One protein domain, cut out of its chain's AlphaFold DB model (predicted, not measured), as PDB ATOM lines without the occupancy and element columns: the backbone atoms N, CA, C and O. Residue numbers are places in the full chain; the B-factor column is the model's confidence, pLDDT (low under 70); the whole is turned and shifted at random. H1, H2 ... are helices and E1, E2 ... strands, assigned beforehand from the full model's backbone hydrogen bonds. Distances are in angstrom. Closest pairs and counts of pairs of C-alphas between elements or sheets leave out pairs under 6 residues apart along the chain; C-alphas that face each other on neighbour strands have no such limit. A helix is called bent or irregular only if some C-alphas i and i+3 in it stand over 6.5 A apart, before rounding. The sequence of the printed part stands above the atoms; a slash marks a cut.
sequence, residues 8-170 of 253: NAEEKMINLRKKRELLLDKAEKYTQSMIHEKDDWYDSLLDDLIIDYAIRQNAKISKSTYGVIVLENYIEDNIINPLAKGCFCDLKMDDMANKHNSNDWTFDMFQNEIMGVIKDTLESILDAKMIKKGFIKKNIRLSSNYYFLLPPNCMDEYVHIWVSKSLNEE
ATOM      1  N   ASN A   8     125.025 227.743 297.288       76.88
ATOM      2  CA  ASN A   8     123.664 228.182 297.609       76.88
ATOM      3  C   ASN A   8     123.375 229.649 297.214       76.88
ATOM      4  O   ASN A   8     122.259 229.986 296.822       76.88
ATOM      5  N   ALA A   9     124.357 230.548 297.326       76.81
ATOM      6  CA  ALA A   9     124.193 231.949 296.936       76.81
ATOM      7  C   ALA A   9     124.184 232.104 295.407       76.81
ATOM      8  O   ALA A   9     123.372 232.855 294.864       76.81
ATOM      9  N   GLU A  10     125.037 231.346 294.720       81.56
ATOM     10  CA  GLU A  10     125.123 231.324 293.259       81.56
ATOM     11  C   GLU A  10     123.839 230.764 292.621       81.56
ATOM     12  O   GLU A  10     123.250 231.403 291.747       81.56
ATOM     13  N   GLU A  11     123.312 229.646 293.132       83.62
ATOM     14  CA  GLU A  11     122.033 229.081 292.676       83.62
ATOM     15  C   GLU A  11     120.850 230.037 292.896       83.62
ATOM     16  O   GLU A  11     119.996 230.196 292.015       83.62
ATOM     17  N   LYS A  12     120.806 230.730 294.042       83.69
ATOM     18  CA  LYS A  12     119.784 231.754 294.319       83.69
ATOM     19  C   LYS A  12     119.871 232.927 293.349       83.69
ATOM     20  O   LYS A  12     118.836 233.386 292.869       83.69
ATOM     21  N   MET A  13     121.080 233.389 293.032       85.06
ATOM     22  CA  MET A  13     121.296 234.479 292.082       85.06
ATOM     23  C   MET A  13     120.863 234.088 290.663       85.06
ATOM     24  O   MET A  13     120.183 234.867 289.993       85.06
ATOM     25  N   ILE A  14     121.180 232.867 290.221       89.19
ATOM     26  CA  ILE A  14     120.738 232.338 288.921       89.19
ATOM     27  C   ILE A  14     119.209 232.256 288.862       89.19
ATOM     28  O   ILE A  14     118.607 232.693 287.880       89.19
ATOM     29  N   ASN A  15     118.562 231.734 289.908       87.69
ATOM     30  CA  ASN A  15     117.102 231.647 289.955       87.69
ATOM     31  C   ASN A  15     116.432 233.024 289.961       87.69
ATOM     32  O   ASN A  15     115.451 233.219 289.244       87.69
ATOM     33  N   LEU A  16     116.966 233.992 290.711       87.00
ATOM     34  CA  LEU A  16     116.471 235.371 290.693       87.00
ATOM     35  C   LEU A  16     116.597 235.997 289.303       87.00
ATOM     36  O   LEU A  16     115.651 236.621 288.829       87.00
ATOM     37  N   ARG A  17     117.724 235.778 288.614       89.38
ATOM     38  CA  ARG A  17     117.935 236.274 287.250       89.38
ATOM     39  C   ARG A  17     116.943 235.674 286.254       89.38
ATOM     40  O   ARG A  17     116.358 236.415 285.474       89.38
ATOM     41  N   LYS A  18     116.689 234.365 286.327       90.81
ATOM     42  CA  LYS A  18     115.676 233.700 285.490       90.81
ATOM     43  C   LYS A  18     114.269 234.233 285.756       90.81
ATOM     44  O   LYS A  18     113.522 234.474 284.815       90.81
ATOM     45  N   LYS A  19     113.907 234.443 287.028       88.94
ATOM     46  CA  LYS A  19     112.608 235.033 287.387       88.94
ATOM     47  C   LYS A  19     112.475 236.465 286.874       88.94
ATOM     48  O   LYS A  19     111.425 236.808 286.346       88.94
ATOM     49  N   ARG A  20     113.531 237.277 286.997       92.38
ATOM     50  CA  ARG A  20     113.596 238.625 286.419       92.38
ATOM     51  C   ARG A  20     113.325 238.578 284.919       92.38
ATOM     52  O   ARG A  20     112.400 239.227 284.461       92.38
ATOM     53  N   GLU A  21     114.090 237.785 284.173       94.00
ATOM     54  CA  GLU A  21     113.950 237.668 282.714       94.00
ATOM     55  C   GLU A  21     112.534 237.229 282.309       94.00
ATOM     56  O   GLU A  21     111.947 237.827 281.414       94.00
ATOM     57  N   LEU A  22     111.945 236.264 283.024       92.81
ATOM     58  CA  LEU A  22     110.569 235.824 282.788       92.81
ATOM     59  C   LEU A  22     109.534 236.930 283.053       92.81
ATOM     60  O   LEU A  22     108.570 237.058 282.303       92.81
ATOM     61  N   LEU A  23     109.712 237.721 284.115       92.19
ATOM     62  CA  LEU A  23     108.815 238.835 284.439       92.19
ATOM     63  C   LEU A  23     108.894 239.949 283.394       92.19
ATOM     64  O   LEU A  23     107.857 240.487 283.011       92.19
ATOM     65  N   LEU A  24     110.099 240.275 282.925       95.75
ATOM     66  CA  LEU A  24     110.295 241.289 281.890       95.75
ATOM     67  C   LEU A  24     109.700 240.835 280.546       95.75
ATOM     68  O   LEU A  24     108.942 241.590 279.945       95.75
ATOM     69  N   ASP A  25     109.936 239.585 280.131       96.06
ATOM     70  CA  ASP A  25     109.330 238.991 278.924       96.06
ATOM     71  C   ASP A  25     107.795 238.955 279.009       96.06
ATOM     72  O   ASP A  25     107.093 239.288 278.053       96.06
ATOM     73  N   LYS A  26     107.247 238.611 280.182       94.50
ATOM     74  CA  LYS A  26     105.801 238.657 280.422       94.50
ATOM     75  C   LYS A  26     105.252 240.078 280.303       94.50
ATOM     76  O   LYS A  26     104.182 240.256 279.723       94.50
ATOM     77  N   ALA A  27     105.957 241.071 280.842       95.06
ATOM     78  CA  ALA A  27     105.535 242.465 280.787       95.06
ATOM     79  C   ALA A  27     105.506 242.996 279.348       95.06
ATOM     80  O   ALA A  27     104.518 243.611 278.944       95.06
ATOM     81  N   GLU A  28     106.542 242.700 278.564       97.12
ATOM     82  CA  GLU A  28     106.610 243.032 277.140       97.12
ATOM     83  C   GLU A  28     105.444 242.395 276.367       97.12
ATOM     84  O   GLU A  28     104.658 243.099 275.728       97.12
ATOM     85  N   LYS A  29     105.264 241.071 276.484       96.25
ATOM     86  CA  LYS A  29     104.212 240.329 275.767       96.25
ATOM     87  C   LYS A  29     102.806 240.774 276.142       96.25
ATOM     88  O   LYS A  29     101.959 240.916 275.263       96.25
ATOM     89  N   TYR A  30     102.552 240.997 277.431       94.69
ATOM     90  CA  TYR A  30     101.260 241.503 277.889       94.69
ATOM     91  C   TYR A  30     100.973 242.875 277.283       94.69
ATOM     92  O   TYR A  30      99.894 243.089 276.737       94.69
ATOM     93  N   THR A  31     101.959 243.776 277.318       94.12
ATOM     94  CA  THR A  31     101.830 245.119 276.745       94.12
ATOM     95  C   THR A  31     101.533 245.039 275.247       94.12
ATOM     96  O   THR A  31     100.568 245.642 274.788       94.12
ATOM     97  N   GLN A  32     102.279 244.230 274.486       93.62
ATOM     98  CA  GLN A  32     102.028 244.020 273.054       93.62
ATOM     99  C   GLN A  32     100.618 243.474 272.776       93.62
ATOM    100  O   GLN A  32      99.929 243.995 271.900       93.62
ATOM    101  N   SER A  33     100.171 242.462 273.528       91.69
ATOM    102  CA  SER A  33      98.836 241.863 273.367       91.69
ATOM    103  C   SER A  33      97.727 242.865 273.671       91.69
ATOM    104  O   SER A  33      96.797 243.015 272.882       91.69
ATOM    105  N   MET A  34      97.854 243.599 274.779       89.00
ATOM    106  CA  MET A  34      96.881 244.607 275.193       89.00
ATOM    107  C   MET A  34      96.740 245.711 274.140       89.00
ATOM    108  O   MET A  34      95.623 246.157 273.869       89.00
ATOM    109  N   ILE A  35      97.858 246.123 273.526       86.06
ATOM    110  CA  ILE A  35      97.818 247.074 272.418       86.06
ATOM    111  C   ILE A  35      97.116 246.471 271.199       86.06
ATOM    112  O   ILE A  35      96.205 247.085 270.644       86.06
ATOM    113  N   HIS A  36      97.514 245.265 270.797       84.88
ATOM    114  CA  HIS A  36      97.005 244.615 269.593       84.88
ATOM    115  C   HIS A  36      95.494 244.353 269.645       84.88
ATOM    116  O   HIS A  36      94.791 244.575 268.662       84.88
ATOM    117  N   GLU A  37      94.967 243.944 270.801       81.25
ATOM    118  CA  GLU A  37      93.533 243.700 270.997       81.25
ATOM    119  C   GLU A  37      92.671 244.960 270.854       81.25
ATOM    120  O   GLU A  37      91.468 244.860 270.610       81.25
ATOM    121  N   LYS A  38      93.263 246.150 271.008       82.62
ATOM    122  CA  LYS A  38      92.553 247.431 270.920       82.62
ATOM    123  C   LYS A  38      93.194 248.361 269.891       82.62
ATOM    124  O   LYS A  38      93.162 249.575 270.068       82.62
ATOM    125  N   ASP A  39      93.773 247.806 268.826       82.06
ATOM    126  CA  ASP A  39      94.582 248.552 267.851       82.06
ATOM    127  C   ASP A  39      93.862 249.798 267.297       82.06
ATOM    128  O   ASP A  39      94.440 250.890 267.287       82.06
ATOM    129  N   ASP A  40      92.574 249.652 266.955       84.06
ATOM    130  CA  ASP A  40      91.697 250.731 266.475       84.06
ATOM    131  C   ASP A  40      91.471 251.826 267.530       84.06
ATOM    132  O   ASP A  40      91.437 253.018 267.218       84.06
ATOM    133  N   TRP A  41      91.339 251.440 268.803       85.62
ATOM    134  CA  TRP A  41      91.185 252.389 269.907       85.62
ATOM    135  C   TRP A  41      92.457 253.213 270.109       85.62
ATOM    136  O   TRP A  41      92.371 254.416 270.346       85.62
ATOM    137  N   TYR A  42      93.638 252.603 269.964       81.88
ATOM    138  CA  TYR A  42      94.908 253.331 270.031       81.88
ATOM    139  C   TYR A  42      95.110 254.268 268.846       81.88
ATOM    140  O   TYR A  42      95.649 255.361 269.023       81.88
ATOM    141  N   ASP A  43      94.671 253.868 267.650       84.25
ATOM    142  CA  ASP A  43      94.702 254.750 266.485       84.25
ATOM    143  C   ASP A  43      93.786 255.966 266.684       84.25
ATOM    144  O   ASP A  43      94.235 257.085 266.441       84.25
ATOM    145  N   SER A  44      92.573 255.778 267.219       85.31
ATOM    146  CA  SER A  44      91.675 256.882 267.601       85.31
ATOM    147  C   SER A  44      92.259 257.747 268.719       85.31
ATOM    148  O   SER A  44      92.200 258.968 268.630       85.31
ATOM    149  N   LEU A  45      92.905 257.159 269.731       86.12
ATOM    150  CA  LEU A  45      93.562 257.922 270.795       86.12
ATOM    151  C   LEU A  45      94.663 258.834 270.229       86.12
ATOM    152  O   LEU A  45      94.763 259.995 270.616       86.12
ATOM    153  N   LEU A  46      95.474 258.332 269.295       87.88
ATOM    154  CA  LEU A  46      96.476 259.146 268.607       87.88
ATOM    155  C   LEU A  46      95.835 260.251 267.762       87.88
ATOM    156  O   LEU A  46      96.313 261.384 267.795       87.88
ATOM    157  N   ASP A  47      94.767 259.948 267.031       86.44
ATOM    158  CA  ASP A  47      94.112 260.927 266.167       86.44
ATOM    159  C   ASP A  47      93.422 262.024 266.988       86.44
ATOM    160  O   ASP A  47      93.798 263.192 266.879       86.44
ATOM    161  N   ASP A  48      92.506 261.654 267.881       84.31
ATOM    162  CA  ASP A  48      91.623 262.578 268.599       84.31
ATOM    163  C   ASP A  48      92.346 263.357 269.709       84.31
ATOM    164  O   ASP A  48      92.087 264.549 269.939       84.31
ATOM    165  N   LEU A  49      93.255 262.690 270.432       85.94
ATOM    166  CA  LEU A  49      93.917 263.281 271.593       85.94
ATOM    167  C   LEU A  49      95.212 263.988 271.213       85.94
ATOM    168  O   LEU A  49      95.463 265.081 271.712       85.94
ATOM    169  N   ILE A  50      96.037 263.383 270.354       90.69
ATOM    170  CA  ILE A  50      97.387 263.887 270.069       90.69
ATOM    171  C   ILE A  50      97.399 264.751 268.817       90.69
ATOM    172  O   ILE A  50      97.796 265.917 268.877       90.69
ATOM    173  N   ILE A  51      96.988 264.190 267.682       88.50
ATOM    174  CA  ILE A  51      97.121 264.842 266.380       88.50
ATOM    175  C   ILE A  51      96.160 266.023 266.290       88.50
ATOM    176  O   ILE A  51      96.587 267.131 265.970       88.50
ATOM    177  N   ASP A  52      94.901 265.836 266.669       88.12
ATOM    178  CA  ASP A  52      93.885 266.884 266.673       88.12
ATOM    179  C   ASP A  52      94.228 268.034 267.621       88.12
ATOM    180  O   ASP A  52      94.076 269.217 267.287       88.12
ATOM    181  N   TYR A  53      94.735 267.712 268.814       87.75
ATOM    182  CA  TYR A  53      95.232 268.724 269.742       87.75
ATOM    183  C   TYR A  53      96.405 269.492 269.136       87.75
ATOM    184  O   TYR A  53      96.394 270.726 269.139       87.75
ATOM    185  N   ALA A  54      97.380 268.790 268.557       88.00
ATOM    186  CA  ALA A  54      98.516 269.424 267.910       88.00
ATOM    187  C   ALA A  54      98.080 270.312 266.739       88.00
ATOM    188  O   ALA A  54      98.563 271.438 266.640       88.00
ATOM    189  N   ILE A  55      97.130 269.886 265.902       86.19
ATOM    190  CA  ILE A  55      96.559 270.709 264.826       86.19
ATOM    191  C   ILE A  55      95.990 272.010 265.400       86.19
ATOM    192  O   ILE A  55      96.354 273.095 264.942       86.19
ATOM    193  N   ARG A  56      95.157 271.927 266.447       85.94
ATOM    194  CA  ARG A  56      94.567 273.111 267.095       85.94
ATOM    195  C   ARG A  56      95.621 274.053 267.673       85.94
ATOM    196  O   ARG A  56      95.453 275.268 267.586       85.94
ATOM    197  N   GLN A  57      96.687 273.523 268.268       86.50
ATOM    198  CA  GLN A  57      97.758 274.348 268.827       86.50
ATOM    199  C   GLN A  57      98.624 274.984 267.733       86.50
ATOM    200  O   GLN A  57      98.901 276.180 267.792       86.50
ATOM    201  N   ASN A  58      98.979 274.234 266.687       86.38
ATOM    202  CA  ASN A  58      99.746 274.759 265.556       86.38
ATOM    203  C   ASN A  58      98.957 275.822 264.774       86.38
ATOM    204  O   ASN A  58      99.546 276.803 264.328       86.38
ATOM    205  N   ALA A  59      97.630 275.696 264.662       83.31
ATOM    206  CA  ALA A  59      96.777 276.681 263.990       83.31
ATOM    207  C   ALA A  59      96.789 278.073 264.652       83.31
ATOM    208  O   ALA A  59      96.478 279.070 264.003       83.31
ATOM    209  N   LYS A  60      97.176 278.171 265.931       85.25
ATOM    210  CA  LYS A  60      97.333 279.457 266.636       85.25
ATOM    211  C   LYS A  60      98.584 280.224 266.195       85.25
ATOM    212  O   LYS A  60      98.729 281.398 266.532       85.25
ATOM    213  N   ILE A  61      99.480 279.588 265.440       83.25
ATOM    214  CA  ILE A  61     100.711 280.187 264.937       83.25
ATOM    215  C   ILE A  61     100.429 280.838 263.583       83.25
ATOM    216  O   ILE A  61     100.270 280.168 262.558       83.25
ATOM    217  N   SER A  62     100.388 282.173 263.554       68.31
ATOM    218  CA  SER A  62     100.223 282.908 262.302       68.31
ATOM    219  C   SER A  62     101.429 282.652 261.391       68.31
ATOM    220  O   SER A  62     102.529 283.112 261.696       68.31
ATOM    221  N   LYS A  63     101.206 281.979 260.253       66.50
ATOM    222  CA  LYS A  63     102.234 281.549 259.278       66.50
ATOM    223  C   LYS A  63     103.045 280.317 259.708       66.50
ATOM    224  O   LYS A  63     104.263 280.287 259.524       66.50
ATOM    225  N   SER A  64     102.377 279.292 260.242       64.12
ATOM    226  CA  SER A  64     102.961 277.945 260.303       64.12
ATOM    227  C   SER A  64     103.499 277.558 258.917       64.12
ATOM    228  O   SER A  64     102.810 277.701 257.909       64.12
ATOM    229  N   THR A  65     104.770 277.161 258.873       62.34
ATOM    230  CA  THR A  65     105.506 276.867 257.629       62.34
ATOM    231  C   THR A  65     105.830 275.384 257.495       62.34
ATOM    232  O   THR A  65     106.107 274.921 256.395       62.34
ATOM    233  N   TYR A  66     105.769 274.630 258.596       62.56
ATOM    234  CA  TYR A  66     106.226 273.250 258.673       62.56
ATOM    235  C   TYR A  66     105.196 272.362 259.362       62.56
ATOM    236  O   TYR A  66     105.399 271.932 260.493       62.56
ATOM    237  N   GLY A  67     104.098 272.091 258.653       71.69
ATOM    238  CA  GLY A  67     103.091 271.086 259.002       71.69
ATOM    239  C   GLY A  67     102.645 271.070 260.470       71.69
ATOM    240  O   GLY A  67     102.688 272.079 261.174       71.69
ATOM    241  N   VAL A  68     102.187 269.904 260.928       85.31
ATOM    242  CA  VAL A  68     101.792 269.694 262.329       85.31
ATOM    243  C   VAL A  68     103.015 269.263 263.133       85.31
ATOM    244  O   VAL A  68     103.616 268.228 262.833       85.31
ATOM    245  N   ILE A  69     103.357 270.043 264.163       87.88
ATOM    246  CA  ILE A  69     104.344 269.676 265.184       87.88
ATOM    247  C   ILE A  69     103.611 269.119 266.404       87.88
ATOM    248  O   ILE A  69     102.788 269.809 267.003       87.88
ATOM    249  N   VAL A  70     103.950 267.899 266.798       88.88
ATOM    250  CA  VAL A  70     103.486 267.248 268.026       88.88
ATOM    251  C   VAL A  70     104.668 267.167 268.993       88.88
ATOM    252  O   VAL A  70     105.764 266.758 268.605       88.88
ATOM    253  N   LEU A  71     104.461 267.554 270.249       87.31
ATOM    254  CA  LEU A  71     105.481 267.439 271.292       87.31
ATOM    255  C   LEU A  71     105.487 266.022 271.866       87.31
ATOM    256  O   LEU A  71     104.437 265.509 272.245       87.31
ATOM    257  N   GLU A  72     106.661 265.402 271.971       87.62
ATOM    258  CA  GLU A  72     106.766 264.022 272.459       87.62
ATOM    259  C   GLU A  72     106.316 263.875 273.911       87.62
ATOM    260  O   GLU A  72     105.539 262.979 274.222       87.62
ATOM    261  N   ASN A  73     106.665 264.834 274.769       83.31
ATOM    262  CA  ASN A  73     106.217 264.837 276.163       83.31
ATOM    263  C   ASN A  73     104.689 264.869 276.288       83.31
ATOM    264  O   ASN A  73     104.139 264.372 277.264       83.31
ATOM    265  N   TYR A  74     103.979 265.431 275.302       85.00
ATOM    266  CA  TYR A  74     102.519 265.400 275.310       85.00
ATOM    267  C   TYR A  74     101.987 263.977 275.084       85.00
ATOM    268  O   TYR A  74     101.030 263.577 275.746       85.00
ATOM    269  N   ILE A  75     102.630 263.191 274.213       88.25
ATOM    270  CA  ILE A  75     102.337 261.759 274.040       88.25
ATOM    271  C   ILE A  75     102.705 261.000 275.316       88.25
ATOM    272  O   ILE A  75     101.918 260.181 275.795       88.25
ATOM    273  N   GLU A  76     103.867 261.296 275.898       88.31
ATOM    274  CA  GLU A  76     104.330 260.624 277.110       88.31
ATOM    275  C   GLU A  76     103.348 260.825 278.274       88.31
ATOM    276  O   GLU A  76     102.883 259.860 278.881       88.31
ATOM    277  N   ASP A  77     102.972 262.074 278.545       86.81
ATOM    278  CA  ASP A  77     102.126 262.439 279.681       86.81
ATOM    279  C   ASP A  77     100.674 261.973 279.523       86.81
ATOM    280  O   ASP A  77     100.046 261.587 280.510       86.81
ATOM    281  N   ASN A  78     100.127 261.999 278.303       86.88
ATOM    282  CA  ASN A  78      98.701 261.737 278.074       86.88
ATOM    283  C   ASN A  78      98.400 260.314 277.596       86.88
ATOM    284  O   ASN A  78      97.255 259.878 277.708       86.88
ATOM    285  N   ILE A  79      99.394 259.585 277.082       90.19
ATOM    286  CA  ILE A  79      99.215 258.225 276.562       90.19
ATOM    287  C   ILE A  79     100.141 257.243 277.274       90.19
ATOM    288  O   ILE A  79      99.647 256.354 277.966       90.19
ATOM    289  N   ILE A  80     101.465 257.397 277.150       91.62
ATOM    290  CA  ILE A  80     102.420 256.381 277.632       91.62
ATOM    291  C   ILE A  80     102.296 256.195 279.144       91.62
ATOM    292  O   ILE A  80     102.103 255.077 279.611       91.62
ATOM    293  N   ASN A  81     102.355 257.277 279.920       92.44
ATOM    294  CA  ASN A  81     102.343 257.217 281.380       92.44
ATOM    295  C   ASN A  81     101.031 256.624 281.945       92.44
ATOM    296  O   ASN A  81     101.109 255.707 282.774       92.44
ATOM    297  N   PRO A  82      99.830 257.063 281.513       91.94
ATOM    298  CA  PRO A  82      98.574 256.447 281.937       91.94
ATOM    299  C   PRO A  82      98.452 254.968 281.552       91.94
ATOM    300  O   PRO A  82      98.049 254.152 282.384       91.94
ATOM    301  N   LEU A  83      98.827 254.604 280.323       92.44
ATOM    302  CA  LEU A  83      98.734 253.225 279.842       92.44
ATOM    303  C   LEU A  83      99.730 252.304 280.535       92.44
ATOM    304  O   LEU A  83      99.359 251.202 280.937       92.44
ATOM    305  N   ALA A  84     100.967 252.764 280.724       95.00
ATOM    306  CA  ALA A  84     101.998 252.003 281.412       95.00
ATOM    307  C   ALA A  84     101.574 251.691 282.847       95.00
ATOM    308  O   ALA A  84     101.724 250.564 283.318       95.00
ATOM    309  N   LYS A  85     100.954 252.667 283.525       94.69
ATOM    310  CA  LYS A  85     100.373 252.465 284.853       94.69
ATOM    311  C   LYS A  85      99.263 251.412 284.839       94.69
ATOM    312  O   LYS A  85      99.237 250.576 285.736       94.69
ATOM    313  N   GLY A  86      98.383 251.437 283.836       92.19
ATOM    314  CA  GLY A  86      97.345 250.417 283.648       92.19
ATOM    315  C   GLY A  86      97.935 249.015 283.485       92.19
ATOM    316  O   GLY A  86      97.650 248.138 284.295       92.19
ATOM    317  N   CYS A  87      98.843 248.841 282.521       93.25
ATOM    318  CA  CYS A  87      99.510 247.560 282.266       93.25
ATOM    319  C   CYS A  87     100.238 247.035 283.507       93.25
ATOM    320  O   CYS A  87     100.142 245.858 283.846       93.25
ATOM    321  N   PHE A  88     100.948 247.916 284.214       94.94
ATOM    322  CA  PHE A  88     101.656 247.561 285.437       94.94
ATOM    323  C   PHE A  88     100.701 247.087 286.537       94.94
ATOM    324  O   PHE A  88     100.983 246.099 287.214       94.94
ATOM    325  N   CYS A  89      99.573 247.779 286.726       93.62
ATOM    326  CA  CYS A  89      98.560 247.387 287.700       93.62
ATOM    327  C   CYS A  89      97.961 246.015 287.376       93.62
ATOM    328  O   CYS A  89      97.866 245.187 288.282       93.62
ATOM    329  N   ASP A  90      97.628 245.754 286.113       93.38
ATOM    330  CA  ASP A  90      97.080 244.465 285.682       93.38
ATOM    331  C   ASP A  90      98.084 243.330 285.911       93.38
ATOM    332  O   ASP A  90      97.759 242.318 286.533       93.38
ATOM    333  N   LEU A  91      99.340 243.529 285.498       92.94
ATOM    334  CA  LEU A  91     100.424 242.570 285.717       92.94
ATOM    335  C   LEU A  91     100.665 242.303 287.205       92.94
ATOM    336  O   LEU A  91     100.918 241.162 287.590       92.94
ATOM    337  N   LYS A  92     100.559 243.333 288.051       91.69
ATOM    338  CA  LYS A  92     100.684 243.194 289.505       91.69
ATOM    339  C   LYS A  92      99.530 242.388 290.101       91.69
ATOM    340  O   LYS A  92      99.762 241.570 290.988       91.69
ATOM    341  N   MET A  93      98.300 242.608 289.636       89.94
ATOM    342  CA  MET A  93      97.137 241.835 290.083       89.94
ATOM    343  C   MET A  93      97.242 240.370 289.656       89.94
ATOM    344  O   MET A  93      96.993 239.484 290.472       89.94
ATOM    345  N   ASP A  94      97.661 240.112 288.419       88.06
ATOM    346  CA  ASP A  94      97.868 238.756 287.912       88.06
ATOM    347  C   ASP A  94      99.017 238.033 288.641       88.06
ATOM    348  O   ASP A  94      98.885 236.862 288.998       88.06
ATOM    349  N   ASP A  95     100.119 238.725 288.950       86.75
ATOM    350  CA  ASP A  95     101.187 238.182 289.800       86.75
ATOM    351  C   ASP A  95     100.653 237.815 291.192       86.75
ATOM    352  O   ASP A  95     100.834 236.687 291.645       86.75
ATOM    353  N   MET A  96      99.913 238.718 291.847       85.94
ATOM    354  CA  MET A  96      99.307 238.457 293.158       85.94
ATOM    355  C   MET A  96      98.333 237.274 293.148       85.94
ATOM    356  O   MET A  96      98.336 236.491 294.097       85.94
ATOM    357  N   ALA A  97      97.524 237.126 292.097       84.81
ATOM    358  CA  ALA A  97      96.563 236.032 291.968       84.81
ATOM    359  C   ALA A  97      97.242 234.665 291.775       84.81
ATOM    360  O   ALA A  97      96.740 233.651 292.256       84.81
ATOM    361  N   ASN A  98      98.402 234.643 291.112       80.00
ATOM    362  CA  ASN A  98      99.143 233.423 290.789       80.00
ATOM    363  C   ASN A  98     100.289 233.116 291.775       80.00
ATOM    364  O   ASN A  98     101.036 232.151 291.583       80.00
ATOM    365  N   LYS A  99     100.449 233.900 292.851       76.81
ATOM    366  CA  LYS A  99     101.474 233.643 293.874       76.81
ATOM    367  C   LYS A  99     101.186 232.350 294.637       76.81
ATOM    368  O   LYS A  99     100.324 232.293 295.508       76.81
ATOM    369  N   HIS A 100     102.014 231.334 294.400       64.19
ATOM    370  CA  HIS A 100     102.051 230.118 295.225       64.19
ATOM    371  C   HIS A 100     102.724 230.327 296.594       64.19
ATOM    372  O   HIS A 100     102.517 229.533 297.508       64.19
ATOM    373  N   ASN A 101     103.536 231.380 296.745       72.31
ATOM    374  CA  ASN A 101     104.216 231.731 297.990       72.31
ATOM    375  C   ASN A 101     103.965 233.207 298.325       72.31
ATOM    376  O   ASN A 101     104.382 234.095 297.581       72.31
ATOM    377  N   SER A 102     103.331 233.468 299.471       67.94
ATOM    378  CA  SER A 102     103.027 234.823 299.957       67.94
ATOM    379  C   SER A 102     104.273 235.673 300.212       67.94
ATOM    380  O   SER A 102     104.189 236.897 300.218       67.94
ATOM    381  N   ASN A 103     105.427 235.032 300.406       73.62
ATOM    382  CA  ASN A 103     106.703 235.694 300.653       73.62
ATOM    383  C   ASN A 103     107.520 235.895 299.366       73.62
ATOM    384  O   ASN A 103     108.687 236.266 299.457       73.62
ATOM    385  N   ASP A 104     106.969 235.621 298.177       77.38
ATOM    386  CA  ASP A 104     107.641 235.964 296.923       77.38
ATOM    387  C   ASP A 104     107.454 237.461 296.622       77.38
ATOM    388  O   ASP A 104     106.366 237.922 296.270       77.38
ATOM    389  N   TRP A 105     108.528 238.229 296.794       82.50
ATOM    390  CA  TRP A 105     108.593 239.675 296.553       82.50
ATOM    391  C   TRP A 105     109.333 240.017 295.249       82.50
ATOM    392  O   TRP A 105     109.729 241.163 295.041       82.50
ATOM    393  N   THR A 106     109.523 239.037 294.353       84.94
ATOM    394  CA  THR A 106     110.304 239.215 293.116       84.94
ATOM    395  C   THR A 106     109.714 240.298 292.206       84.94
ATOM    396  O   THR A 106     110.462 241.099 291.653       84.94
ATOM    397  N   PHE A 107     108.384 240.384 292.091       87.75
ATOM    398  CA  PHE A 107     107.727 241.435 291.305       87.75
ATOM    399  C   PHE A 107     108.025 242.838 291.854       87.75
ATOM    400  O   PHE A 107     108.433 243.724 291.107       87.75
ATOM    401  N   ASP A 108     107.885 243.035 293.170       88.12
ATOM    402  CA  ASP A 108     108.151 244.329 293.809       88.12
ATOM    403  C   ASP A 108     109.647 244.699 293.744       88.12
ATOM    404  O   ASP A 108     109.978 245.876 293.596       88.12
ATOM    405  N   MET A 109     110.555 243.710 293.778       91.56
ATOM    406  CA  MET A 109     111.998 243.921 293.582       91.56
ATOM    407  C   MET A 109     112.302 244.542 292.210       91.56
ATOM    408  O   MET A 109     113.132 245.444 292.116       91.56
ATOM    409  N   PHE A 110     111.621 244.082 291.156       93.25
ATOM    410  CA  PHE A 110     111.871 244.501 289.773       93.25
ATOM    411  C   PHE A 110     110.839 245.498 289.234       93.25
ATOM    412  O   PHE A 110     110.811 245.754 288.033       93.25
ATOM    413  N   GLN A 111     110.024 246.114 290.094       94.38
ATOM    414  CA  GLN A 111     108.924 246.993 289.675       94.38
ATOM    415  C   GLN A 111     109.352 248.118 288.718       94.38
ATOM    416  O   GLN A 111     108.641 248.418 287.763       94.38
ATOM    417  N   ASN A 112     110.526 248.717 288.946       94.38
ATOM    418  CA  ASN A 112     111.030 249.812 288.118       94.38
ATOM    419  C   ASN A 112     111.453 249.314 286.735       94.38
ATOM    420  O   ASN A 112     111.214 249.992 285.742       94.38
ATOM    421  N   GLU A 113     112.055 248.127 286.669       95.12
ATOM    422  CA  GLU A 113     112.460 247.512 285.405       95.12
ATOM    423  C   GLU A 113     111.245 247.048 284.605       95.12
ATOM    424  O   GLU A 113     111.189 247.268 283.402       95.12
ATOM    425  N   ILE A 114     110.241 246.483 285.282       94.75
ATOM    426  CA  ILE A 114     108.959 246.112 284.673       94.75
ATOM    427  C   ILE A 114     108.284 247.358 284.090       94.75
ATOM    428  O   ILE A 114     107.889 247.353 282.928       94.75
ATOM    429  N   MET A 115     108.191 248.444 284.866       96.31
ATOM    430  CA  MET A 115     107.646 249.715 284.382       96.31
ATOM    431  C   MET A 115     108.442 250.261 283.188       96.31
ATOM    432  O   MET A 115     107.836 250.751 282.239       96.31
ATOM    433  N   GLY A 116     109.774 250.156 283.220       95.25
ATOM    434  CA  GLY A 116     110.645 250.530 282.105       95.25
ATOM    435  C   GLY A 116     110.311 249.756 280.832       95.25
ATOM    436  O   GLY A 116     109.959 250.366 279.833       95.25
ATOM    437  N   VAL A 117     110.288 248.420 280.895       97.31
ATOM    438  CA  VAL A 117     109.958 247.564 279.741       97.31
ATOM    439  C   VAL A 117     108.570 247.866 279.178       97.31
ATOM    440  O   VAL A 117     108.403 247.931 277.962       97.31
ATOM    441  N   ILE A 118     107.572 248.091 280.039       96.94
ATOM    442  CA  ILE A 118     106.223 248.471 279.600       96.94
ATOM    443  C   ILE A 118     106.269 249.792 278.823       96.94
ATOM    444  O   ILE A 118     105.709 249.877 277.731       96.94
ATOM    445  N   LYS A 119     106.937 250.819 279.364       96.25
ATOM    446  CA  LYS A 119     107.066 252.123 278.703       96.25
ATOM    447  C   LYS A 119     107.804 252.018 277.373       96.25
ATOM    448  O   LYS A 119     107.275 252.507 276.382       96.25
ATOM    449  N   ASP A 120     108.942 251.334 277.342       96.06
ATOM    450  CA  ASP A 120     109.753 251.151 276.133       96.06
ATOM    451  C   ASP A 120     108.953 250.424 275.039       96.06
ATOM    452  O   ASP A 120     108.999 250.781 273.860       96.06
ATOM    453  N   THR A 121     108.154 249.427 275.434       95.88
ATOM    454  CA  THR A 121     107.272 248.691 274.516       95.88
ATOM    455  C   THR A 121     106.170 249.595 273.961       95.88
ATOM    456  O   THR A 121     105.919 249.594 272.756       95.88
ATOM    457  N   LEU A 122     105.520 250.392 274.818       94.69
ATOM    458  CA  LEU A 122     104.500 251.357 274.400       94.69
ATOM    459  C   LEU A 122     105.078 252.427 273.471       94.69
ATOM    460  O   LEU A 122     104.473 252.717 272.442       94.69
ATOM    461  N   GLU A 123     106.243 252.985 273.808       93.44
ATOM    462  CA  GLU A 123     106.943 253.969 272.983       93.44
ATOM    463  C   GLU A 123     107.264 253.378 271.610       93.44
ATOM    464  O   GLU A 123     106.901 253.964 270.597       93.44
ATOM    465  N   SER A 124     107.823 252.165 271.549       93.69
ATOM    466  CA  SER A 124     108.122 251.497 270.278       93.69
ATOM    467  C   SER A 124     106.883 251.324 269.386       93.69
ATOM    468  O   SER A 124     106.942 251.575 268.178       93.69
ATOM    469  N   ILE A 125     105.743 250.939 269.970       91.25
ATOM    470  CA  ILE A 125     104.489 250.766 269.228       91.25
ATOM    471  C   ILE A 125     103.932 252.116 268.753       91.25
ATOM    472  O   ILE A 125     103.515 252.245 267.598       91.25
ATOM    473  N   LEU A 126     103.932 253.131 269.619       90.44
ATOM    474  CA  LEU A 126     103.450 254.468 269.274       90.44
ATOM    475  C   LEU A 126     104.339 255.126 268.218       90.44
ATOM    476  O   LEU A 126     103.808 255.698 267.268       90.44
ATOM    477  N   ASP A 127     105.659 254.974 268.312       91.69
ATOM    478  CA  ASP A 127     106.618 255.432 267.310       91.69
ATOM    479  C   ASP A 127     106.304 254.805 265.946       91.69
ATOM    480  O   ASP A 127     106.197 255.511 264.939       91.69
ATOM    481  N   ALA A 128     106.064 253.489 265.900       91.50
ATOM    482  CA  ALA A 128     105.680 252.799 264.672       91.50
ATOM    483  C   ALA A 128     104.355 253.330 264.090       91.50
ATOM    484  O   ALA A 128     104.255 253.545 262.876       91.50
ATOM    485  N   LYS A 129     103.349 253.598 264.935       89.81
ATOM    486  CA  LYS A 129     102.062 254.179 264.515       89.81
ATOM    487  C   LYS A 129     102.213 255.613 264.006       89.81
ATOM    488  O   LYS A 129     101.687 255.935 262.940       89.81
ATOM    489  N   MET A 130     102.976 256.458 264.697       89.69
ATOM    490  CA  MET A 130     103.274 257.830 264.276       89.69
ATOM    491  C   MET A 130     103.991 257.856 262.920       89.69
ATOM    492  O   MET A 130     103.608 258.622 262.032       89.69
ATOM    493  N   ILE A 131     104.968 256.963 262.712       89.31
ATOM    494  CA  ILE A 131     105.659 256.796 261.423       89.31
ATOM    495  C   ILE A 131     104.680 256.359 260.329       89.31
ATOM    496  O   ILE A 131     104.676 256.944 259.243       89.31
ATOM    497  N   LYS A 132     103.816 255.370 260.602       88.44
ATOM    498  CA  LYS A 132     102.782 254.905 259.660       88.44
ATOM    499  C   LYS A 132     101.805 256.026 259.280       88.44
ATOM    500  O   LYS A 132     101.369 256.080 258.134       88.44
ATOM    501  N   LYS A 133     101.519 256.944 260.207       86.38
ATOM    502  CA  LYS A 133     100.708 258.156 259.995       86.38
ATOM    503  C   LYS A 133     101.477 259.308 259.319       86.38
ATOM    504  O   LYS A 133     100.920 260.383 259.124       86.38
ATOM    505  N   GLY A 134     102.737 259.107 258.926       84.12
ATOM    506  CA  GLY A 134     103.523 260.076 258.152       84.12
ATOM    507  C   GLY A 134     104.290 261.111 258.983       84.12
ATOM    508  O   GLY A 134     104.805 262.086 258.424       84.12
ATOM    509  N   PHE A 135     104.395 260.909 260.298       87.88
ATOM    510  CA  PHE A 135     105.208 261.749 261.172       87.88
ATOM    511  C   PHE A 135     106.660 261.267 261.230       87.88
ATOM    512  O   PHE A 135     106.965 260.082 261.125       87.88
ATOM    513  N   ILE A 136     107.578 262.212 261.425       86.00
ATOM    514  CA  ILE A 136     109.009 261.951 261.579       86.00
ATOM    515  C   ILE A 136     109.473 262.512 262.918       86.00
ATOM    516  O   ILE A 136     109.315 263.711 263.170       86.00
ATOM    517  N   LYS A 137     110.087 261.650 263.736       86.88
ATOM    518  CA  LYS A 137     110.728 262.019 265.002       86.88
ATOM    519  C   LYS A 137     111.940 262.911 264.723       86.88
ATOM    520  O   LYS A 137     112.785 262.589 263.884       86.88
ATOM    521  N   LYS A 138     112.030 264.051 265.402       82.69
ATOM    522  CA  LYS A 138     113.163 264.979 265.342       82.69
ATOM    523  C   LYS A 138     113.591 265.357 266.744       82.69
ATOM    524  O   LYS A 138     112.760 265.598 267.609       82.69
ATOM    525  N   ASN A 139     114.899 265.486 266.918       80.25
ATOM    526  CA  ASN A 139     115.490 266.030 268.125       80.25
ATOM    527  C   ASN A 139     116.031 267.439 267.832       80.25
ATOM    528  O   ASN A 139     116.880 267.607 266.951       80.25
ATOM    529  N   ILE A 140     115.513 268.458 268.524       75.69
ATOM    530  CA  ILE A 140     115.860 269.864 268.294       75.69
ATOM    531  C   ILE A 140     116.477 270.477 269.541       75.69
ATOM    532  O   ILE A 140     115.816 270.645 270.561       75.69
ATOM    533  N   ARG A 141     117.722 270.942 269.412       74.25
ATOM    534  CA  ARG A 141     118.374 271.739 270.454       74.25
ATOM    535  C   ARG A 141     117.762 273.137 270.545       74.25
ATOM    536  O   ARG A 141     117.832 273.928 269.586       74.25
ATOM    537  N   LEU A 142     117.231 273.486 271.709       66.94
ATOM    538  CA  LEU A 142     116.867 274.862 272.030       66.94
ATOM    539  C   LEU A 142     118.100 275.633 272.513       66.94
ATOM    540  O   LEU A 142     119.037 275.065 273.059       66.94
ATOM    541  N   SER A 143     118.146 276.943 272.259       65.81
ATOM    542  CA  SER A 143     119.189 277.779 272.869       65.81
ATOM    543  C   SER A 143     118.861 278.033 274.338       65.81
ATOM    544  O   SER A 143     117.685 278.170 274.674       65.81
ATOM    545  N   SER A 144     119.893 278.203 275.165       59.78
ATOM    546  CA  SER A 144     119.806 278.470 276.612       59.78
ATOM    547  C   SER A 144     118.772 279.524 277.011       59.78
ATOM    548  O   SER A 144     118.066 279.364 278.004       59.78
ATOM    549  N   ASN A 145     118.604 280.565 276.194       62.66
ATOM    550  CA  ASN A 145     117.636 281.632 276.445       62.66
ATOM    551  C   ASN A 145     116.161 281.191 276.377       62.66
ATOM    552  O   ASN A 145     115.306 281.994 276.718       62.66
ATOM    553  N   TYR A 146     115.838 279.968 275.944       63.34
ATOM    554  CA  TYR A 146     114.459 279.481 275.794       63.34
ATOM    555  C   TYR A 146     114.121 278.289 276.694       63.34
ATOM    556  O   TYR A 146     113.030 277.736 276.582       63.34
ATOM    557  N   TYR A 147     115.003 277.903 277.621       65.94
ATOM    558  CA  TYR A 147     114.751 276.758 278.511       65.94
ATOM    559  C   TYR A 147     113.521 276.946 279.404       65.94
ATOM    560  O   TYR A 147     112.853 275.981 279.748       65.94
ATOM    561  N   PHE A 148     113.138 278.190 279.703       63.72
ATOM    562  CA  PHE A 148     111.923 278.490 280.466       63.72
ATOM    563  C   PHE A 148     110.610 278.112 279.754       63.72
ATOM    564  O   PHE A 148     109.540 278.244 280.358       63.72
ATOM    565  N   LEU A 149     110.674 277.751 278.467       65.25
ATOM    566  CA  LEU A 149     109.549 277.289 277.648       65.25
ATOM    567  C   LEU A 149     109.455 275.764 277.586       65.25
ATOM    568  O   LEU A 149     108.477 275.237 277.063       65.25
ATOM    569  N   LEU A 150     110.458 275.057 278.105       65.25
ATOM    570  CA  LEU A 150     110.470 273.606 278.116       65.25
ATOM    571  C   LEU A 150     109.423 273.063 279.099       65.25
ATOM    572  O   LEU A 150     109.260 273.600 280.202       65.25
ATOM    573  N   PRO A 151     108.716 271.977 278.744       60.72
ATOM    574  CA  PRO A 151     107.967 271.197 279.713       60.72
ATOM    575  C   PRO A 151     108.869 270.728 280.874       60.72
ATOM    576  O   PRO A 151     110.069 270.541 280.673       60.72
ATOM    577  N   PRO A 152     108.304 270.479 282.071       53.56
ATOM    578  CA  PRO A 152     109.059 270.291 283.316       53.56
ATOM    579  C   PRO A 152     109.985 269.065 283.313       53.56
ATOM    580  O   PRO A 152     110.878 268.984 284.149       53.56
ATOM    581  N   ASN A 153     109.782 268.142 282.367       51.94
ATOM    582  CA  ASN A 153     110.516 266.883 282.247       51.94
ATOM    583  C   ASN A 153     111.593 266.900 281.145       51.94
ATOM    584  O   ASN A 153     112.195 265.866 280.874       51.94
ATOM    585  N   CYS A 154     111.876 268.044 280.509       53.28
ATOM    586  CA  CYS A 154     113.012 268.134 279.586       53.28
ATOM    587  C   CYS A 154     114.303 268.302 280.398       53.28
ATOM    588  O   CYS A 154     114.692 269.420 280.727       53.28
ATOM    589  N   MET A 155     114.937 267.184 280.755       49.75
ATOM    590  CA  MET A 155     116.240 267.170 281.437       49.75
ATOM    591  C   MET A 155     117.404 267.576 280.519       49.75
ATOM    592  O   MET A 155     118.482 267.892 281.012       49.75
ATOM    593  N   ASP A 156     117.173 267.649 279.209       54.84
ATOM    594  CA  ASP A 156     118.194 267.958 278.218       54.84
ATOM    595  C   ASP A 156     117.841 269.218 277.418       54.84
ATOM    596  O   ASP A 156     116.677 269.577 277.249       54.84
ATOM    597  N   GLU A 157     118.858 269.891 276.871       64.19
ATOM    598  CA  GLU A 157     118.770 271.093 276.010       64.19
ATOM    599  C   GLU A 157     117.988 270.881 274.691       64.19
ATOM    600  O   GLU A 157     118.058 271.681 273.753       64.19
ATOM    601  N   TYR A 158     117.286 269.761 274.599       71.81
ATOM    602  CA  TYR A 158     116.786 269.093 273.425       71.81
ATOM    603  C   TYR A 158     115.299 268.812 273.611       71.81
ATOM    604  O   TYR A 158     114.870 268.278 274.629       71.81
ATOM    605  N   VAL A 159     114.507 269.184 272.610       74.56
ATOM    606  CA  VAL A 159     113.086 268.854 272.544       74.56
ATOM    607  C   VAL A 159     112.901 267.818 271.462       74.56
ATOM    608  O   VAL A 159     113.240 268.055 270.296       74.56
ATOM    609  N   HIS A 160     112.335 266.689 271.860       83.94
ATOM    610  CA  HIS A 160     111.912 265.676 270.925       83.94
ATOM    611  C   HIS A 160     110.494 265.977 270.438       83.94
ATOM    612  O   HIS A 160     109.586 266.298 271.213       83.94
ATOM    613  N   ILE A 161     110.329 265.960 269.120       85.94
ATOM    614  CA  ILE A 161     109.079 266.300 268.450       85.94
ATOM    615  C   ILE A 161     108.787 265.316 267.331       85.94
ATOM    616  O   ILE A 161     109.692 264.755 266.713       85.94
ATOM    617  N   TRP A 162     107.515 265.218 266.985       89.12
ATOM    618  CA  TRP A 162     107.047 264.575 265.772       89.12
ATOM    619  C   TRP A 162     106.579 265.639 264.790       89.12
ATOM    620  O   TRP A 162     105.795 266.519 265.139       89.12
ATOM    621  N   VAL A 163     107.060 265.564 263.552       86.06
ATOM    622  CA  VAL A 163     106.680 266.499 262.488       86.06
ATOM    623  C   VAL A 163     106.013 265.724 261.367       86.06
ATOM    624  O   VAL A 163     106.646 264.846 260.777       86.06
ATOM    625  N   SER A 164     104.760 266.048 261.052       82.50
ATOM    626  CA  SER A 164     104.119 265.508 259.854       82.50
ATOM    627  C   SER A 164     104.610 266.249 258.613       82.50
ATOM    628  O   SER A 164     104.566 267.480 258.547       82.50
ATOM    629  N   LYS A 165     105.055 265.487 257.607       61.25
ATOM    630  CA  LYS A 165     105.327 266.020 256.263       61.25
ATOM    631  C   LYS A 165     104.042 266.312 255.478       61.25
ATOM    632  O   LYS A 165     104.090 267.063 254.514       61.25
ATOM    633  N   SER A 166     102.895 265.763 255.880       48.16
ATOM    634  CA  SER A 166     101.674 265.703 255.064       48.16
ATOM    635  C   SER A 166     100.807 266.970 255.059       48.16
ATOM    636  O   SER A 166      99.612 266.883 254.802       48.16
ATOM    637  N   LEU A 167     101.377 268.150 255.313       43.25
ATOM    638  CA  LEU A 167     100.735 269.423 254.943       43.25
ATOM    639  C   LEU A 167     101.454 270.158 253.806       43.25
ATOM    640  O   LEU A 167     100.968 271.193 253.377       43.25
ATOM    641  N   ASN A 168     102.542 269.593 253.276       34.00
ATOM    642  CA  ASN A 168     103.030 269.887 251.933       34.00
ATOM    643  C   ASN A 168     103.405 268.552 251.282       34.00
ATOM    644  O   ASN A 168     104.456 267.969 251.557       34.00
ATOM    645  N   GLU A 169     102.528 268.052 250.411       36.88
ATOM    646  CA  GLU A 169     103.018 267.257 249.290       36.88
ATOM    647  C   GLU A 169     104.125 268.073 248.603       36.88
ATOM    648  O   GLU A 169     103.990 269.279 248.436       36.88
ATOM    649  N   GLU A 170     105.224 267.401 248.262       36.66
ATOM    650  CA  GLU A 170     106.500 267.977 247.809       36.66
ATOM    651  C   GLU A 170     107.431 268.489 248.911       36.66
ATOM    652  O   GLU A 170     107.707 269.669 249.043       36.66
TER     653      GLU A 170
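Overview. This is residues 8 to 170 of the 253 residues of an uncharacterized protein of Lactobacillus johnsonii (UniProt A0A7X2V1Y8). Three long helices pack together in a long body, H5 touching both H1 and H3, and at one end of it the ends of H2, H3 and H5 meet a small three-stranded sheet. H1 and H2 form an L-shaped corner, residues 8 to 15 of H1 stick out at the other end, and short H6 lies beyond the far end of strands E2 and E3. The printed part has 163 residues, with six named helices and three named strands in the order H1 H2 E1 H3 H4 H5 E2 H6 E3; the sheet order is E1 E3 E2, antiparallel, and the class is mostly helix. It is loose, with a radius of gyration of the C-alphas of 19.9 A, and elongated, spanning 68 by 39 by 24 A.

Arrangement. Start at the sheet's inner strand E3, residues 158 to 164. Beside it is E1, residues 69 to 71, antiparallel, with N 70 and O 162 2.8 A apart, within hydrogen-bond range. Its other neighbour is E2, residues 135 to 141, antiparallel, with N 138 and O 161 also 2.8 A apart. Three helices only graze this sheet: H2, residues 39 to 58, with 50 to 58; H3, residues 72 to 98, with 72 to 75; and H5, residues 111 to 132, with 127 to 131. Residues 80 to 88 of H3 touch residues 114 to 123 of H5 at a steep tilt of 47 degrees, opposite ways, the closest C-alphas being those of Ala 84 and Lys 119, 5.7 A apart. H1, residues 8 to 37, touches H5 with residues 23 to 32, closest at the C-alphas of Leu 24 and Ile 114, 5.7 A, at a shallow tilt of 33 degrees, only just short of steep, the same way. H4, residues 106 to 109, touches H1, closest at the C-alphas of Phe 107 and Leu 23, 7.4 A. H6, residues 144 to 149, is not on the sheet and is apart from H5. Each O i to N i+4 pair is within hydrogen-bond range in H1 and H5; the counts are 14 of 16 in H2, 21 of 23 in H3 and 0 of 2 in H6, where 2 of 3 O i to N i+3 pairs are within range, and H4 is too short for an i+4 pair.

Along the chain. Find C-alpha 8 at (123.664, 228.182, 297.609); from there H1 runs 43.1 A. H2 is 26.8 A long, H3 36.5 A and H5 31.6 A. H3 has a kink of 34 degrees near residue 79 and is only just irregular, C-alphas 78 and 81 being 6.7 A apart; H6 is irregular, with C-alphas 145 and 148 7.7 A apart. E2 runs 19.0 A, and E3 runs 18.9 A to C-alpha 164 at (104.119, 265.508, 259.854).

Size, cuts and confidence. The C-alphas farthest apart are those of Asn 8 and Ser 62, 69.2 A. The printed part has no cut, and no link is long. Look for low confidence, pLDDT under 70, at residues 62 to 66, 100, 102, 142 to 157 and 165 to 170.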